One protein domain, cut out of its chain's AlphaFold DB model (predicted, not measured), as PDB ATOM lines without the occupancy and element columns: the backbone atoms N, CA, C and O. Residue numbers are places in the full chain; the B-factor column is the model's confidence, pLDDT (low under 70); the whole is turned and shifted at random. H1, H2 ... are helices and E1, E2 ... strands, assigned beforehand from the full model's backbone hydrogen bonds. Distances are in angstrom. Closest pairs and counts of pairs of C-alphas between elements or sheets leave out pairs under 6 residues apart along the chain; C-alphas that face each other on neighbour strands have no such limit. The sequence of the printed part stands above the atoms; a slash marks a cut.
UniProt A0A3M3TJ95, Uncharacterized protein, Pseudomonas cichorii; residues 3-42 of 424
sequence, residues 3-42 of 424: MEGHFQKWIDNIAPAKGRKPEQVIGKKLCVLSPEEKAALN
ATOM      1  N   MET A   3      26.951  39.862   9.109       85.88
ATOM      2  CA  MET A   3      27.525  38.516   9.137       85.88
ATOM      3  C   MET A   3      27.254  37.843  10.477       85.88
ATOM      4  O   MET A   3      27.354  38.483  11.527       85.88
ATOM      5  N   GLU A   4      26.908  36.563  10.421       84.88
ATOM      6  CA  GLU A   4      26.504  35.732  11.553       84.88
ATOM      7  C   GLU A   4      25.358  36.364  12.364       84.88
ATOM      8  O   GLU A   4      25.347  36.305  13.591       84.88
ATOM      9  N   GLY A   5      24.402  37.026  11.698       86.50
ATOM     10  CA  GLY A   5      23.289  37.694  12.386       86.50
ATOM     11  C   GLY A   5      23.659  39.007  13.082       86.50
ATOM     12  O   GLY A   5      22.866  39.537  13.867       86.50
ATOM     13  N   HIS A   6      24.847  39.554  12.815       90.06
ATOM     14  CA  HIS A   6      25.355  40.763  13.456       90.06
ATOM     15  C   HIS A   6      25.775  41.830  12.444       90.06
ATOM     16  O   HIS A   6      26.312  41.532  11.379       90.06
ATOM     17  N   PHE A   7      25.614  43.102  12.815       90.88
ATOM     18  CA  PHE A   7      26.282  44.195  12.113       90.88
ATOM     19  C   PHE A   7      27.760  44.202  12.489       90.88
ATOM     20  O   PHE A   7      28.108  44.311  13.667       90.88
ATOM     21  N   GLN A   8      28.624  44.075  11.488       91.25
ATOM     22  CA  GLN A   8      30.064  43.975  11.680       91.25
ATOM     23  C   GLN A   8      30.822  45.003  10.837       91.25
ATOM     24  O   GLN A   8      30.404  45.375   9.730       91.25
ATOM     25  N   LYS A   9      31.971  45.428  11.371       89.75
ATOM     26  CA  LYS A   9      32.956  46.283  10.704       89.75
ATOM     27  C   LYS A   9      34.334  45.632  10.698       89.75
ATOM     28  O   LYS A   9      34.673  44.851  11.587       89.75
ATOM     29  N   TRP A  10      35.144  46.013   9.719       88.25
ATOM     30  CA  TRP A  10      36.561  45.678   9.704       88.25
ATOM     31  C   TRP A  10      37.327  46.598  10.650       88.25
ATOM     32  O   TRP A  10      37.234  47.819  10.542       88.25
ATOM     33  N   ILE A  11      38.107  46.006  11.547       89.69
ATOM     34  CA  ILE A  11      39.059  46.710  12.406       89.69
ATOM     35  C   ILE A  11      40.459  46.145  12.203       89.69
ATOM     36  O   ILE A  11      40.622  44.984  11.819       89.69
ATOM     37  N   ASP A  12      41.472  46.954  12.489       89.88
ATOM     38  CA  ASP A  12      42.853  46.494  12.450       89.88
ATOM     39  C   ASP A  12      43.087  45.442  13.544       89.88
ATOM     40  O   ASP A  12      42.706  45.588  14.710       89.88
ATOM     41  N   ASN A  13      43.687  44.326  13.147       87.00
ATOM     42  CA  ASN A  13      44.093  43.262  14.043       87.00
ATOM     43  C   ASN A  13      45.519  43.539  14.516       87.00
ATOM     44  O   ASN A  13      46.480  43.353  13.767       87.00
ATOM     45  N   ILE A  14      45.644  44.000  15.756       84.50
ATOM     46  CA  ILE A  14      46.905  44.478  16.318       84.50
ATOM     47  C   ILE A  14      47.576  43.351  17.116       84.50
ATOM     48  O   ILE A  14      46.984  42.790  18.041       84.50
ATOM     49  N   ALA A  15      48.824  43.026  16.769       79.62
ATOM     50  CA  ALA A  15      49.700  42.224  17.615       79.62
ATOM     51  C   ALA A  15      50.058  43.046  18.854       79.62
ATOM     52  O   ALA A  15      50.634  44.127  18.694       79.62
ATOM     53  N   PRO A  16      49.794  42.542  20.072       78.00
ATOM     54  CA  PRO A  16      50.230  43.230  21.274       78.00
ATOM     55  C   PRO A  16      51.759  43.316  21.297       78.00
ATOM     56  O   PRO A  16      52.452  42.357  20.931       78.00
ATOM     57  N   ALA A  17      52.281  44.454  21.753       79.81
ATOM     58  CA  ALA A  17      53.715  44.657  21.912       79.81
ATOM     59  C   ALA A  17      54.325  43.544  22.785       79.81
ATOM     60  O   ALA A  17      53.803  43.188  23.845       79.81
ATOM     61  N   LYS A  18      55.457  42.984  22.344       68.81
ATOM     62  CA  LYS A  18      56.224  41.984  23.102       68.81
ATOM     63  C   LYS A  18      57.669  42.443  23.243       68.81
ATOM     64  O   LYS A  18      58.436  42.444  22.277       68.81
ATOM     65  N   GLY A  19      58.054  42.798  24.468       77.19
ATOM     66  CA  GLY A  19      59.393  43.302  24.772       77.19
ATOM     67  C   GLY A  19      59.659  44.637  24.072       77.19
ATOM     68  O   GLY A  19      58.905  45.582  24.249       77.19
ATOM     69  N   ARG A  20      60.726  44.715  23.263       70.75
ATOM     70  CA  ARG A  20      61.101  45.923  22.498       70.75
ATOM     71  C   ARG A  20      60.387  46.068  21.146       70.75
ATOM     72  O   ARG A  20      60.679  47.010  20.416       70.75
ATOM     73  N   LYS A  21      59.508  45.135  20.769       67.50
ATOM     74  CA  LYS A  21      58.750  45.232  19.513       67.50
ATOM     75  C   LYS A  21      57.472  46.050  19.739       67.50
ATOM     76  O   LYS A  21      56.695  45.646  20.608       67.50
ATOM     77  N   PRO A  22      57.251  47.150  18.989       78.38
ATOM     78  CA  PRO A  22      56.020  47.928  19.078       78.38
ATOM     79  C   PRO A  22      54.823  47.118  18.574       78.38
ATOM     80  O   PRO A  22      54.984  46.076  17.932       78.38
ATOM     81  N   GLU A  23      53.625  47.613  18.869       82.38
ATOM     82  CA  GLU A  23      52.388  47.082  18.304       82.38
ATOM     83  C   GLU A  23      52.435  47.138  16.775       82.38
ATOM     84  O   GLU A  23      52.892  48.117  16.183       82.38
ATOM     85  N   GLN A  24      51.994  46.060  16.130       81.69
ATOM     86  CA  GLN A  24      51.970  45.959  14.673       81.69
ATOM     87  C   GLN A  24      50.603  45.488  14.208       81.69
ATOM     88  O   GLN A  24      50.055  44.522  14.738       81.69
ATOM     89  N   VAL A  25      50.070  46.145  13.181       83.50
ATOM     90  CA  VAL A  25      48.881  45.669  12.475       83.50
ATOM     91  C   VAL A  25      49.276  44.426  11.676       83.50
ATOM     92  O   VAL A  25      50.082  44.508  10.755       83.50
ATOM     93  N   ILE A  26      48.731  43.268  12.048       84.56
ATOM     94  CA  ILE A  26      48.998  41.972  11.396       84.56
ATOM     95  C   ILE A  26      47.957  41.665  10.306       84.56
ATOM     96  O   ILE A  26      48.059  40.668   9.599       84.56
ATOM     97  N   GLY A  27      46.918  42.489  10.188       85.50
ATOM     98  CA  GLY A  27      45.843  42.327   9.214       85.50
ATOM     99  C   GLY A  27      44.579  43.043   9.666       85.50
ATOM    100  O   GLY A  27      44.620  43.844  10.597       85.50
ATOM    101  N   LYS A  28      43.444  42.722   9.043       87.50
ATOM    102  CA  LYS A  28      42.120  43.164   9.495       87.50
ATOM    103  C   LYS A  28      41.335  41.992  10.069       87.50
ATOM    104  O   LYS A  28      41.531  40.848   9.667       87.50
ATOM    105  N   LYS A  29      40.441  42.275  11.010       88.12
ATOM    106  CA  LYS A  29      39.466  41.317  11.540       88.12
ATOM    107  C   LYS A  29      38.081  41.942  11.573       88.12
ATOM    108  O   LYS A  29      37.956  43.161  11.681       88.12
ATOM    109  N   LEU A  30      37.056  41.106  11.510       87.69
ATOM    110  CA  LEU A  30      35.683  41.542  11.714       87.69
ATOM    111  C   LEU A  30      35.377  41.664  13.206       87.69
ATOM    112  O   LEU A  30      35.843  40.871  14.027       87.69
ATOM    113  N   CYS A  31      34.609  42.688  13.556       90.19
ATOM    114  CA  CYS A  31      34.150  42.938  14.911       90.19
ATOM    115  C   CYS A  31      32.697  43.407  14.883       90.19
ATOM    116  O   CYS A  31      32.317  44.206  14.023       90.19
ATOM    117  N   VAL A  32      31.898  42.890  15.816       92.44
ATOM    118  CA  VAL A  32      30.499  43.283  16.005       92.44
ATOM    119  C   VAL A  32      30.442  44.735  16.477       92.44
ATOM    120  O   VAL A  32      31.209  45.125  17.357       92.44
ATOM    121  N   LEU A  33      29.539  45.522  15.894       91.38
ATOM    122  CA  LEU A  33      29.312  46.905  16.307       91.38
ATOM    123  C   LEU A  33      28.774  46.978  17.738       91.38
ATOM    124  O   LEU A  33      27.877  46.214  18.117       91.38
ATOM    125  N   SER A  34      29.287  47.933  18.514       91.75
ATOM    126  CA  SER A  34      28.761  48.208  19.852       91.75
ATOM    127  C   SER A  34      27.343  48.807  19.784       91.75
ATOM    128  O   SER A  34      26.920  49.292  18.729       91.75
ATOM    129  N   PRO A  35      26.569  48.789  20.887       91.75
ATOM    130  CA  PRO A  35      25.267  49.456  20.942       91.75
ATOM    131  C   PRO A  35      25.329  50.940  20.552       91.75
ATOM    132  O   PRO A  35      24.475  51.407  19.804       91.75
ATOM    133  N   GLU A  36      26.365  51.657  20.991       91.62
ATOM    134  CA  GLU A  36      26.570  53.075  20.685       91.62
ATOM    135  C   GLU A  36      26.855  53.293  19.196       91.62
ATOM    136  O   GLU A  36      26.318  54.215  18.586       91.62
ATOM    137  N   GLU A  37      27.659  52.418  18.588       92.06
ATOM    138  CA  GLU A  37      27.971  52.474  17.157       92.06
ATOM    139  C   GLU A  37      26.747  52.171  16.295       92.06
ATOM    140  O   GLU A  37      26.521  52.841  15.287       92.06
ATOM    141  N   LYS A  38      25.930  51.193  16.701       91.00
ATOM    142  CA  LYS A  38      24.655  50.903  16.035       91.00
ATOM    143  C   LYS A  38      23.709  52.100  16.115       91.00
ATOM    144  O   LYS A  38      23.158  52.489  15.089       91.00
ATOM    145  N   ALA A  39      23.579  52.716  17.291       89.50
ATOM    146  CA  ALA A  39      22.749  53.903  17.481       89.50
ATOM    147  C   ALA A  39      23.234  55.088  16.629       89.50
ATOM    148  O   ALA A  39      22.427  55.734  15.968       89.50
ATOM    149  N   ALA A  40      24.548  55.329  16.573       91.62
ATOM    150  CA  ALA A  40      25.135  56.387  15.749       91.62
ATOM    151  C   ALA A  40      24.877  56.194  14.243       91.62
ATOM    152  O   ALA A  40      24.793  57.169  13.499       91.62
ATOM    153  N   LEU A  41      24.742  54.942  13.798       88.88
ATOM    154  CA  LEU A  41      24.440  54.577  12.414       88.88
ATOM    155  C   LEU A  41      22.937  54.386  12.147       88.88
ATOM    156  O   LEU A  41      22.575  53.971  11.048       88.88
ATOM    157  N   ASN A  42      22.063  54.678  13.120       90.25
ATOM    158  CA  ASN A  42      20.617  54.425  13.056       90.25
ATOM    159  C   ASN A  42      20.266  52.973  12.680       90.25
ATOM    160  O   ASN A  42      19.294  52.717  11.967       90.25
TER     161      ASN A  42
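Overview. This is residues 3 to 42 of the 424 residues of an uncharacterized protein of Pseudomonas cichorii (UniProt A0A3M3TJ95). A long, narrow two-stranded hairpin of E1 and E2 makes the length of a rod, with a free loop tip, residues 17 to 22, sticking out at one end and the short helix H1 at the other. Both strands bend along their way. The printed part has 40 residues, with two named strands and one named helix in the order E1, E2, H1; the sheet E1 - E2 is antiparallel, and the class is mixed, helices and strands. The whole is only just extended, close to loose, with a radius of gyration of the C-alphas of 13.8 A and spans of 42 by 19 by 10 A.

Along the chain. E1, residues 6 to 15, is 24.7 A long and begins at C-alpha 6 (25.355, 40.763, 13.456). E2, residues 24 to 32, is 21.7 A long and begins at C-alpha 24 (51.970, 45.959, 14.673). H1, residues 35 to 40, is 8.7 A long and ends at C-alpha 40 (25.135, 56.387, 15.749).

Arrangement. E1 and E2 form a hairpin, antiparallel at 162 degrees between their directions. C-alphas 10 and 30 face each other at 4.7 A. N 11 and O 29, 2.9 A, and N 26 and O 13, 2.8 A, are within hydrogen-bond range. E1 bends by 59 degrees at residue 9, and E2 bends by 73 degrees at residue 27. The closest C-alphas of E1 and H1 are those of Phe 7 and Lys 38, 7.9 A apart. In H1 every O i to N i+4 pair is within hydrogen-bond range.

Size, cuts and confidence. The two C-alphas farthest apart are those of Arg 20 and Asn 42, 42.4 A. The printed part has no cut. The link from E1 to E2 is short, with 8 residues, and that from E2 to H1 is tight, with 2. The mean pLDDT of the printed part is 85.8; residues 18 and 21 are under 70.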